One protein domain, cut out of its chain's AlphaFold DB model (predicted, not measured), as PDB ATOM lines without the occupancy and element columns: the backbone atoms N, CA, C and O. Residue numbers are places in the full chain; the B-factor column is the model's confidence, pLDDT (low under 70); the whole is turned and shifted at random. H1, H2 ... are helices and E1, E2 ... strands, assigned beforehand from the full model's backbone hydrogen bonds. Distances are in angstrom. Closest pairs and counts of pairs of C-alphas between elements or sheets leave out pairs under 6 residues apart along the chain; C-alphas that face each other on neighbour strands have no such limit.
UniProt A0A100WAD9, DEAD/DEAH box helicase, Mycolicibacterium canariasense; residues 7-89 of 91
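Overview. This is residues 7 to 89 of the 91 residues of the protein "DEAD/DEAH box helicase" of Mycolicibacterium canariasense (UniProt A0A100WAD9). A short two-stranded hairpin, E1 and E2, lies at the core, and three helices, H2, H3 and H4, set in a triangle and crossing at steep angles, cover one side of it. A fourth helix, H1, packs beside E1, and the long loop of residues 35 to 52 swings away from the core between E2 and H2. The printed part has 83 residues, with four named helices and two named strands in the order H1, E1, E2, H2, H3, H4; the sheet, E1 - E2, is antiparallel and the class is mostly helix. It is compact, with a radius of gyration of the C-alphas of 12.0 A and spans of 31 by 29 by 24 A.

Arrangement. Start at H1, residues 7 to 15, and go on to E1, residues 17 to 21; their closest C-alphas, those of Ala 12 and Gly 18, are 5.7 A apart. E1 and E2, residues 30 to 34, form a hairpin of antiparallel neighbours at 148 degrees; look for N 18 and O 33, and N 31 and O 20, each pair 3.0 A apart. For E2 and H2, residues 53 to 62, the closest C-alphas are those of Gln 33 and Asp 53, 4.8 A apart. H3, residues 66 to 78, is the hub, touching three helices. Its residues 68 to 72 touch H2 at a steep tilt of 64 degrees, opposite ways, closest at C-alphas 60 and 68, 5.1 A apart. Its residue 67 only just touches H1, with 3 pairs of C-alphas within 8 A, the closest being Asp 8 and Leu 67 at 6.6 A. Its residues 72 to 76 touch H4, residues 80 to 88, at a steep tilt of 51 degrees, opposite ways, with C-alphas 76 and 83 closest at 5.4 A. H2 and H4 touch about perpendicular, at 75 degrees, with C-alphas 57 and 86 closest at 5.6 A. H1 is apart from E2, H2 and H4. In H1, H2, H3 and H4 every O i to N i+4 pair is within hydrogen-bond range.

Along the chain. Find C-alpha 7 at (98.453, 106.502, 114.586); from there H1 runs 12.6 A to C-alpha 15. E1 and E2 measure 13.4 A and 13.1 A. H2 begins at C-alpha 53, (83.245, 91.593, 113.358), and runs 14.3 A. H3, the longest helix, runs 18.2 A from Pro 66 to His 78. H4 runs 12.0 A and ends at C-alpha 88, (84.937, 86.824, 99.797).

Size, cuts and confidence. Look at the C-alphas of Pro 47 and Ala 77, the two farthest apart at 32.3 A. The printed part has no cut, and the link from E2 to H2 is long, with 18 residues. The mean pLDDT of the printed part is 95.1, and no printed residue is under 70.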
ATOM      1  N   GLU A   7      99.376 105.500 115.127       96.94
ATOM      2  CA  GLU A   7      98.453 106.502 114.586       96.94
ATOM      3  C   GLU A   7      97.329 105.856 113.764       96.94
ATOM      4  O   GLU A   7      96.174 106.258 113.899       96.94
ATOM      5  N   ASP A   8      97.632 104.828 112.964       97.75
ATOM      6  CA  ASP A   8      96.594 104.076 112.249       97.75
ATOM      7  C   ASP A   8      95.647 103.380 113.233       97.75
ATOM      8  O   ASP A   8      94.431 103.417 113.053       97.75
ATOM      9  N   ALA A   9      96.195 102.782 114.296       96.81
ATOM     10  CA  ALA A   9      95.409 102.134 115.341       96.81
ATOM     11  C   ALA A   9      94.488 103.127 116.070       96.81
ATOM     12  O   ALA A   9      93.328 102.813 116.325       96.81
ATOM     13  N   GLU A  10      94.961 104.342 116.356       96.81
ATOM     14  CA  GLU A  10      94.139 105.394 116.962       96.81
ATOM     15  C   GLU A  10      93.030 105.882 116.019       96.81
ATOM     16  O   GLU A  10      91.896 106.074 116.460       96.81
ATOM     17  N   GLN A  11      93.311 106.029 114.720       97.56
ATOM     18  CA  GLN A  11      92.282 106.378 113.733       97.56
ATOM     19  C   GLN A  11      91.250 105.254 113.561       97.56
ATOM     20  O   GLN A  11      90.053 105.528 113.513       97.56
ATOM     21  N   ALA A  12      91.687 103.992 113.525       97.50
ATOM     22  CA  ALA A  12      90.798 102.832 113.470       97.50
ATOM     23  C   ALA A  12      89.909 102.760 114.719       97.50
ATOM     24  O   ALA A  12      88.692 102.597 114.614       97.50
ATOM     25  N   LYS A  13      90.488 103.007 115.901       97.12
ATOM     26  CA  LYS A  13      89.745 103.093 117.160       97.12
ATOM     27  C   LYS A  13      88.695 104.200 117.131       97.12
ATOM     28  O   LYS A  13      87.581 103.968 117.591       97.12
ATOM     29  N   ALA A  14      89.013 105.361 116.555       96.88
ATOM     30  CA  ALA A  14      88.062 106.461 116.383       96.88
ATOM     31  C   ALA A  14      86.896 106.114 115.439       96.88
ATOM     32  O   ALA A  14      85.818 106.693 115.554       96.88
ATOM     33  N   GLU A  15      87.083 105.153 114.533       97.25
ATOM     34  CA  GLU A  15      86.007 104.559 113.733       97.25
ATOM     35  C   GLU A  15      85.310 103.381 114.437       97.25
ATOM     36  O   GLU A  15      84.253 102.938 113.993       97.25
ATOM     37  N   GLY A  16      85.873 102.886 115.541       97.06
ATOM     38  CA  GLY A  16      85.318 101.813 116.354       97.06
ATOM     39  C   GLY A  16      85.838 100.418 116.022       97.06
ATOM     40  O   GLY A  16      85.171  99.460 116.378       97.06
ATOM     41  N   TRP A  17      86.979 100.252 115.363       97.88
ATOM     42  CA  TRP A  17      87.525  98.927 115.036       97.88
ATOM     43  C   TRP A  17      89.040  98.854 115.235       97.88
ATOM     44  O   TRP A  17      89.698  99.867 115.469       97.88
ATOM     45  N   GLY A  18      89.608  97.650 115.150       97.44
ATOM     46  CA  GLY A  18      91.045  97.447 115.306       97.44
ATOM     47  C   GLY A  18      91.601  96.274 114.507       97.44
ATOM     48  O   GLY A  18      90.865  95.408 114.037       97.44
ATOM     49  N   LEU A  19      92.928  96.281 114.363       97.56
ATOM     50  CA  LEU A  19      93.713  95.116 113.972       97.56
ATOM     51  C   LEU A  19      94.369  94.546 115.227       97.56
ATOM     52  O   LEU A  19      95.098  95.264 115.913       97.56
ATOM     53  N   PHE A  20      94.112  93.274 115.510       95.69
ATOM     54  CA  PHE A  20      94.565  92.613 116.730       95.69
ATOM     55  C   PHE A  20      95.502  91.459 116.413       95.69
ATOM     56  O   PHE A  20      95.283  90.717 115.453       95.69
ATOM     57  N   GLU A  21      96.548  91.324 117.228       95.06
ATOM     58  CA  GLU A  21      97.467  90.197 117.143       95.06
ATOM     59  C   GLU A  21      96.889  88.997 117.907       95.06
ATOM     60  O   GLU A  21      96.990  88.899 119.130       95.06
ATOM     61  N   CYS A  22      96.297  88.064 117.173       92.88
ATOM     62  CA  CYS A  22      95.652  86.858 117.682       92.88
ATOM     63  C   CYS A  22      96.571  85.640 117.509       92.88
ATOM     64  O   CYS A  22      96.245  84.658 116.840       92.88
ATOM     65  N   SER A  23      97.768  85.716 118.098       88.88
ATOM     66  CA  SER A  23      98.769  84.645 118.033       88.88
ATOM     67  C   SER A  23      98.193  83.293 118.479       88.88
ATOM     68  O   SER A  23      97.751  83.139 119.615       88.88
ATOM     69  N   GLY A  24      98.237  82.297 117.588       89.00
ATOM     70  CA  GLY A  24      97.720  80.945 117.836       89.00
ATOM     71  C   GLY A  24      96.261  80.715 117.423       89.00
ATOM     72  O   GLY A  24      95.782  79.594 117.570       89.00
ATOM     73  N   SER A  25      95.576  81.730 116.886       92.94
ATOM     74  CA  SER A  25      94.254  81.580 116.267       92.94
ATOM     75  C   SER A  25      94.311  80.694 115.015       92.94
ATOM     76  O   SER A  25      95.250  80.790 114.220       92.94
ATOM     77  N   GLU A  26      93.280  79.870 114.804       93.06
ATOM     78  CA  GLU A  26      93.089  79.092 113.564       93.06
ATOM     79  C   GLU A  26      92.843  79.995 112.343       93.06
ATOM     80  O   GLU A  26      93.088  79.602 111.201       93.06
ATOM     81  N   ASP A  27      92.425  81.233 112.596       90.19
ATOM     82  CA  ASP A  27      92.146  82.254 111.590       90.19
ATOM     83  C   ASP A  27      93.348  83.171 111.309       90.19
ATOM     84  O   ASP A  27      93.249  84.129 110.542       90.19
ATOM     85  N   GLY A  28      94.511  82.858 111.888       91.69
ATOM     86  CA  GLY A  28      95.776  83.544 111.648       91.69
ATOM     87  C   GLY A  28      96.092  84.673 112.642       91.69
ATOM     88  O   GLY A  28      95.283  85.022 113.498       91.69
ATOM     89  N   PRO A  29      97.311  85.238 112.565       91.88
ATOM     90  CA  PRO A  29      97.881  86.050 113.639       91.88
ATOM     91  C   PRO A  29      97.358  87.483 113.691       91.88
ATOM     92  O   PRO A  29      97.519  88.117 114.719       91.88
ATOM     93  N   TRP A  30      96.780  88.013 112.611       96.56
ATOM     94  CA  TRP A  30      96.281  89.390 112.561       96.56
ATOM     95  C   TRP A  30      94.851  89.417 112.059       96.56
ATOM     96  O   TRP A  30      94.599  88.987 110.935       96.56
ATOM     97  N   GLN A  31      93.934  89.927 112.872       97.75
ATOM     98  CA  GLN A  31      92.500  89.891 112.588       97.75
ATOM     99  C   GLN A  31      91.892  91.286 112.650       97.75
ATOM    100  O   GLN A  31      92.332  92.123 113.443       97.75
ATOM    101  N   LEU A  32      90.896  91.537 111.802       97.88
ATOM    102  CA  LEU A  32      90.143  92.784 111.767       97.88
ATOM    103  C   LEU A  32      88.844  92.603 112.544       97.88
ATOM    104  O   LEU A  32      87.973  91.852 112.112       97.88
ATOM    105  N   GLN A  33      88.703  93.302 113.666       97.69
ATOM    106  CA  GLN A  33      87.620  93.023 114.609       97.69
ATOM    107  C   GLN A  33      86.993  94.295 115.172       97.69
ATOM    108  O   GLN A  33      87.575  95.388 115.136       97.69
ATOM    109  N   LYS A  34      85.785  94.132 115.712       97.31
ATOM    110  CA  LYS A  34      85.152  95.114 116.587       97.31
ATOM    111  C   LYS A  34      85.840  95.092 117.962       97.31
ATOM    112  O   LYS A  34      86.541  94.149 118.311       97.31
ATOM    113  N   PHE A  35      85.595  96.107 118.778       96.50
ATOM    114  CA  PHE A  35      85.890  96.055 120.206       96.50
ATOM    115  C   PHE A  35      84.808  95.247 120.929       96.50
ATOM    116  O   PHE A  35      83.610  95.418 120.677       96.50
ATOM    117  N   ASP A  36      85.217  94.371 121.843       93.31
ATOM    118  CA  ASP A  36      84.277  93.607 122.667       93.31
ATOM    119  C   ASP A  36      83.592  94.472 123.722       93.31
ATOM    120  O   ASP A  36      82.380  94.367 123.897       93.31
ATOM    121  N   ASP A  37      84.344  95.395 124.321       92.62
ATOM    122  CA  ASP A  37      83.866  96.338 125.328       92.62
ATOM    123  C   ASP A  37      84.151  97.789 124.888       92.62
ATOM    124  O   ASP A  37      85.046  98.439 125.436       92.62
ATOM    125  N   PRO A  38      83.426  98.340 123.893       88.94
ATOM    126  CA  PRO A  38      83.723  99.656 123.314       88.94
ATOM    127  C   PRO A  38      83.730 100.800 124.340       88.94
ATOM    128  O   PRO A  38      84.519 101.733 124.204       88.94
ATOM    129  N   ASP A  39      82.934 100.696 125.408       90.56
ATOM    130  CA  ASP A  39      82.888 101.682 126.497       90.56
ATOM    131  C   ASP A  39      84.202 101.769 127.301       90.56
ATOM    132  O   ASP A  39      84.453 102.768 127.978       90.56
ATOM    133  N   GLN A  40      85.068 100.752 127.224       90.81
ATOM    134  CA  GLN A  40      86.396 100.765 127.848       90.81
ATOM    135  C   GLN A  40      87.449 101.476 126.982       90.81
ATOM    136  O   GLN A  40      88.544 101.787 127.459       90.81
ATOM    137  N   HIS A  41      87.135 101.775 125.719       86.75
ATOM    138  CA  HIS A  41      88.058 102.391 124.775       86.75
ATOM    139  C   HIS A  41      87.783 103.891 124.644       86.75
ATOM    140  O   HIS A  41      86.933 104.333 123.872       86.75
ATOM    141  N   LEU A  42      88.560 104.710 125.364       90.25
ATOM    142  CA  LEU A  42      88.526 106.165 125.186       90.25
ATOM    143  C   LEU A  42      88.791 106.532 123.718       90.25
ATOM    144  O   LEU A  42      89.827 106.172 123.151       90.25
ATOM    145  N   GLY A  43      87.851 107.269 123.128       88.38
ATOM    146  CA  GLY A  43      87.884 107.682 121.725       88.38
ATOM    147  C   GLY A  43      87.125 106.763 120.768       88.38
ATOM    148  O   GLY A  43      86.966 107.146 119.614       88.38
ATOM    149  N   ALA A  44      86.621 105.607 121.219       92.25
ATOM    150  CA  ALA A  44      85.686 104.818 120.425       92.25
ATOM    151  C   ALA A  44      84.334 105.552 120.272       92.25
ATOM    152  O   ALA A  44      83.952 106.335 121.152       92.25
ATOM    153  N   PRO A  45      83.592 105.332 119.170       93.62
ATOM    154  CA  PRO A  45      82.306 105.984 118.964       93.62
ATOM    155  C   PRO A  45      81.268 105.574 120.016       93.62
ATOM    156  O   PRO A  45      81.165 104.405 120.385       93.62
ATOM    157  N   SER A  46      80.443 106.538 120.432       92.06
ATOM    158  CA  SER A  46      79.250 106.314 121.250       92.06
ATOM    159  C   SER A  46      78.065 107.074 120.623       92.06
ATOM    160  O   SER A  46      78.130 108.305 120.530       92.06
ATOM    161  N   PRO A  47      77.003 106.391 120.146       93.50
ATOM    162  CA  PRO A  47      76.793 104.942 120.205       93.50
ATOM    163  C   PRO A  47      77.788 104.157 119.334       93.50
ATOM    164  O   PRO A  47      78.263 104.655 118.313       93.50
ATOM    165  N   TYR A  48      78.087 102.925 119.750       96.06
ATOM    166  CA  TYR A  48      79.008 102.046 119.036       96.06
ATOM    167  C   TYR A  48      78.374 101.525 117.729       96.06
ATOM    168  O   TYR A  48      77.215 101.103 117.761       96.06
ATOM    169  N   PRO A  49      79.073 101.570 116.574       94.88
ATOM    170  CA  PRO A  49      78.430 101.398 115.271       94.88
ATOM    171  C   PRO A  49      78.379  99.944 114.781       94.88
ATOM    172  O   PRO A  49      77.703  99.681 113.789       94.88
ATOM    173  N   PHE A  50      79.078  99.015 115.441       96.81
ATOM    174  CA  PHE A  50      79.220  97.627 114.993       96.81
ATOM    175  C   PHE A  50      78.606  96.647 115.992       96.81
ATOM    176  O   PHE A  50      78.788  96.783 117.201       96.81
ATOM    177  N   VAL A  51      77.899  95.639 115.481       95.56
ATOM    178  CA  VAL A  51      77.300  94.563 116.281       95.56
ATOM    179  C   VAL A  51      78.195  93.320 116.252       95.56
ATOM    180  O   VAL A  51      78.347  92.647 117.272       95.56
ATOM    181  N   ALA A  52      78.825  93.036 115.111       96.00
ATOM    182  CA  ALA A  52      79.708  91.890 114.900       96.00
ATOM    183  C   ALA A  52      80.965  92.260 114.089       96.00
ATOM    184  O   ALA A  52      80.987  93.269 113.389       96.00
ATOM    185  N   ASP A  53      81.998  91.408 114.129       96.31
ATOM    186  CA  ASP A  53      83.245  91.593 113.358       96.31
ATOM    187  C   ASP A  53      82.986  91.727 111.852       96.31
ATOM    188  O   ASP A  53      83.611  92.530 111.161       96.31
ATOM    189  N   VAL A  54      81.981  91.014 111.343       96.31
ATOM    190  CA  VAL A  54      81.589  91.088 109.930       96.31
ATOM    191  C   VAL A  54      81.067  92.471 109.521       96.31
ATOM    192  O   VAL A  54      81.206  92.846 108.357       96.31
ATOM    193  N   ASP A  55      80.536  93.271 110.453       96.75
ATOM    194  CA  ASP A  55      80.149  94.659 110.169       96.75
ATOM    195  C   ASP A  55      81.394  95.519 109.917       96.75
ATOM    196  O   ASP A  55      81.417  96.337 108.994       96.75
ATOM    197  N   VAL A  56      82.465  95.279 110.684       97.50
ATOM    198  CA  VAL A  56      83.773  95.919 110.490       97.50
ATOM    199  C   VAL A  56      84.375  95.503 109.152       97.50
ATOM    200  O   VAL A  56      84.889  96.347 108.417       97.50
ATOM    201  N   TRP A  57      84.269  94.223 108.791       97.50
ATOM    202  CA  TRP A  57      84.743  93.727 107.498       97.50
ATOM    203  C   TRP A  57      84.053  94.450 106.341       97.50
ATOM    204  O   TRP A  57      84.716  94.905 105.405       97.50
ATOM    205  N   VAL A  58      82.728  94.609 106.413       96.69
ATOM    206  CA  VAL A  58      81.958  95.356 105.411       96.69
ATOM    207  C   VAL A  58      82.370  96.829 105.399       96.69
ATOM    208  O   VAL A  58      82.624  97.368 104.318       96.69
ATOM    209  N   HIS A  59      82.486  97.466 106.565       96.75
ATOM    210  CA  HIS A  59      82.893  98.869 106.707       96.75
ATOM    211  C   HIS A  59      84.258  99.142 106.070       96.75
ATOM    212  O   HIS A  59      84.367  99.989 105.185       96.75
ATOM    213  N   VAL A  60      85.286  98.374 106.435       97.12
ATOM    214  CA  VAL A  60      86.653  98.560 105.927       97.12
ATOM    215  C   VAL A  60      86.758  98.197 104.445       97.12
ATOM    216  O   VAL A  60      87.416  98.903 103.684       97.12
ATOM    217  N   ARG A  61      86.090  97.132 103.990       96.06
ATOM    218  CA  ARG A  61      86.150  96.719 102.580       96.06
ATOM    219  C   ARG A  61      85.442  97.688 101.637       96.06
ATOM    220  O   ARG A  61      85.908  97.915 100.522       96.06
ATOM    221  N   THR A  62      84.278  98.196 102.037       94.75
ATOM    222  CA  THR A  62      83.489  99.128 101.210       94.75
ATOM    223  C   THR A  62      83.958 100.574 101.359       94.75
ATOM    224  O   THR A  62      83.749 101.400 100.461       94.75
ATOM    225  N   GLY A  63      84.637 100.859 102.468       89.44
ATOM    226  CA  GLY A  63      85.294 102.111 102.753       89.44
ATOM    227  C   GLY A  63      86.411 102.442 101.763       89.44
ATOM    228  O   GLY A  63      87.038 101.591 101.132       89.44
ATOM    229  N   LYS A  64      86.624 103.743 101.553       89.19
ATOM    230  CA  LYS A  64      87.559 104.269 100.540       89.19
ATOM    231  C   LYS A  64      88.614 105.194 101.139       89.19
ATOM    232  O   LYS A  64      89.271 105.931 100.389       89.19
ATOM    233  N   THR A  65      88.789 105.175 102.458       96.69
ATOM    234  CA  THR A  65      89.802 105.995 103.125       96.69
ATOM    235  C   THR A  65      91.199 105.394 102.912       96.69
ATOM    236  O   THR A  65      91.340 104.204 102.605       96.69
ATOM    237  N   PRO A  66      92.270 106.201 103.018       97.06
ATOM    238  CA  PRO A  66      93.634 105.677 103.047       97.06
ATOM    239  C   PRO A  66      93.852 104.648 104.164       97.06
ATOM    240  O   PRO A  66      94.518 103.645 103.919       97.06
ATOM    241  N   LEU A  67      93.238 104.856 105.334       97.56
ATOM    242  CA  LEU A  67      93.309 103.948 106.481       97.56
ATOM    243  C   LEU A  67      92.763 102.555 106.139       97.56
ATOM    244  O   LEU A  67      93.444 101.558 106.363       97.56
ATOM    245  N   HIS A  68      91.586 102.478 105.510       97.81
ATOM    246  CA  HIS A  68      90.970 101.206 105.105       97.81
ATOM    247  C   HIS A  68      91.842 100.428 104.125       97.81
ATOM    248  O   HIS A  68      92.115  99.245 104.316       97.81
ATOM    249  N   ARG A  69      92.356 101.113 103.094       96.81
ATOM    250  CA  ARG A  69      93.279 100.496 102.129       96.81
ATOM    251  C   ARG A  69      94.558 100.013 102.805       96.81
ATOM    252  O   ARG A  69      95.076  98.961 102.439       96.81
ATOM    253  N   LYS A  70      95.067 100.777 103.773       97.38
ATOM    254  CA  LYS A  70      96.258 100.419 104.542       97.38
ATOM    255  C   LYS A  70      96.016  99.181 105.406       97.38
ATOM    256  O   LYS A  70      96.863  98.295 105.387       97.38
ATOM    257  N   ALA A  71      94.858  99.073 106.060       97.62
ATOM    258  CA  ALA A  71      94.476  97.905 106.854       97.62
ATOM    259  C   ALA A  71      94.382  96.640 105.989       97.62
ATOM    260  O   ALA A  71      94.995  95.622 106.305       97.62
ATOM    261  N   LEU A  72      93.714  96.725 104.834       97.19
ATOM    262  CA  LEU A  72      93.630  95.609 103.886       97.19
ATOM    263  C   LEU A  72      95.010  95.212 103.344       97.19
ATOM    264  O   LEU A  72      95.322  94.027 103.266       97.19
ATOM    265  N   ALA A  73      95.868  96.183 103.016       96.88
ATOM    266  CA  ALA A  73      97.233  95.908 102.571       96.88
ATOM    267  C   ALA A  73      98.102  95.282 103.675       96.88
ATOM    268  O   ALA A  73      98.950  94.438 103.380       96.88
ATOM    269  N   PHE A  74      97.904  95.683 104.934       97.12
ATOM    270  CA  PHE A  74      98.566  95.075 106.084       97.12
ATOM    271  C   PHE A  74      98.130  93.615 106.253       97.12
ATOM    272  O   PHE A  74      98.989  92.737 106.323       97.12
ATOM    273  N   LEU A  75      96.823  93.339 106.226       97.12
ATOM    274  CA  LEU A  75      96.286  91.977 106.307       97.12
ATOM    275  C   LEU A  75      96.755  91.110 105.141       97.12
ATOM    276  O   LEU A  75      97.214  89.998 105.361       97.12
ATOM    277  N   ALA A  76      96.757  91.623 103.911       96.56
ATOM    278  CA  ALA A  76      97.267  90.878 102.760       96.56
ATOM    279  C   ALA A  76      98.732  90.423 102.932       96.56
ATOM    280  O   ALA A  76      99.132  89.426 102.335       96.56
ATOM    281  N   ALA A  77      99.530  91.138 103.736       95.88
ATOM    282  CA  ALA A  77     100.920  90.792 104.023       95.88
ATOM    283  C   ALA A  77     101.099  89.907 105.272       95.88
ATOM    284  O   ALA A  77     101.999  89.071 105.279       95.88
ATOM    285  N   HIS A  78     100.278  90.089 106.312       95.50
ATOM    286  CA  HIS A  78     100.488  89.462 107.628       95.50
ATOM    287  C   HIS A  78      99.455  88.383 107.979       95.50
ATOM    288  O   HIS A  78      99.744  87.506 108.788       95.50
ATOM    289  N   ASN A  79      98.275  88.414 107.357       96.50
ATOM    290  CA  ASN A  79      97.261  87.369 107.434       96.50
ATOM    291  C   ASN A  79      96.422  87.286 106.132       96.50
ATOM    292  O   ASN A  79      95.298  87.800 106.065       96.50
ATOM    293  N   PRO A  80      96.947  86.641 105.068       96.00
ATOM    294  CA  PRO A  80      96.238  86.507 103.794       96.00
ATOM    295  C   PRO A  80      94.898  85.763 103.895       96.00
ATOM    296  O   PRO A  80      94.035  85.968 103.042       96.00
ATOM    297  N   GLN A  81      94.723  84.912 104.913       96.06
ATOM    298  CA  GLN A  81      93.472  84.200 105.178       96.06
ATOM    299  C   GLN A  81      92.368  85.177 105.586       96.06
ATOM    300  O   GLN A  81      91.329  85.206 104.928       96.06
ATOM    301  N   GLU A  82      92.629  86.039 106.573       97.19
ATOM    302  CA  GLU A  82      91.707  87.107 106.990       97.19
ATOM    303  C   GLU A  82      91.373  88.042 105.818       97.19
ATOM    304  O   GLU A  82      90.209  88.310 105.519       97.19
ATOM    305  N   HIS A  83      92.389  88.486 105.067       97.50
ATOM    306  CA  HIS A  83      92.173  89.317 103.879       97.50
ATOM    307  C   HIS A  83      91.287  88.617 102.829       97.50
ATOM    308  O   HIS A  83      90.428  89.250 102.201       97.50
ATOM    309  N   GLY A  84      91.489  87.312 102.625       96.69
ATOM    310  CA  GLY A  84      90.679  86.485 101.735       96.69
ATOM    311  C   GLY A  84      89.229  86.367 102.203       96.69
ATOM    312  O   GLY A  84      88.321  86.567 101.394       96.69
ATOM    313  N   ALA A  85      89.008  86.120 103.495       96.19
ATOM    314  CA  ALA A  85      87.684  86.048 104.107       96.19
ATOM    315  C   ALA A  85      86.914  87.368 103.946       96.19
ATOM    316  O   ALA A  85      85.804  87.366 103.410       96.19
ATOM    317  N   ILE A  86      87.542  88.501 104.275       96.38
ATOM    318  CA  ILE A  86      86.964  89.840 104.075       96.38
ATOM    319  C   ILE A  86      86.597  90.052 102.599       96.38
ATOM    320  O   ILE A  86      85.499  90.511 102.273       96.38
ATOM    321  N   SER A  87      87.492  89.695 101.676       94.19
ATOM    322  CA  SER A  87      87.265  89.867 100.235       94.19
ATOM    323  C   SER A  87      86.111  89.004  99.712       94.19
ATOM    324  O   SER A  87      85.352  89.464  98.861       94.19
ATOM    325  N   ALA A  88      85.954  87.783 100.229       93.19
ATOM    326  CA  ALA A  88      84.937  86.824  99.797       93.19
ATOM    327  C   ALA A  88      83.572  87.002 100.486       93.19
ATOM    328  O   ALA A  88      82.584  86.434 100.022       93.19
ATOM    329  N   TRP A  89      83.501  87.777 101.573       90.06
ATOM    330  CA  TRP A  89      82.286  87.942 102.370       90.06
ATOM    331  C   TRP A  89      81.134  88.563 101.562       90.06
ATOM    332  O   TRP A  89      81.161  89.746 101.222       90.06
TER     333      TRP A  89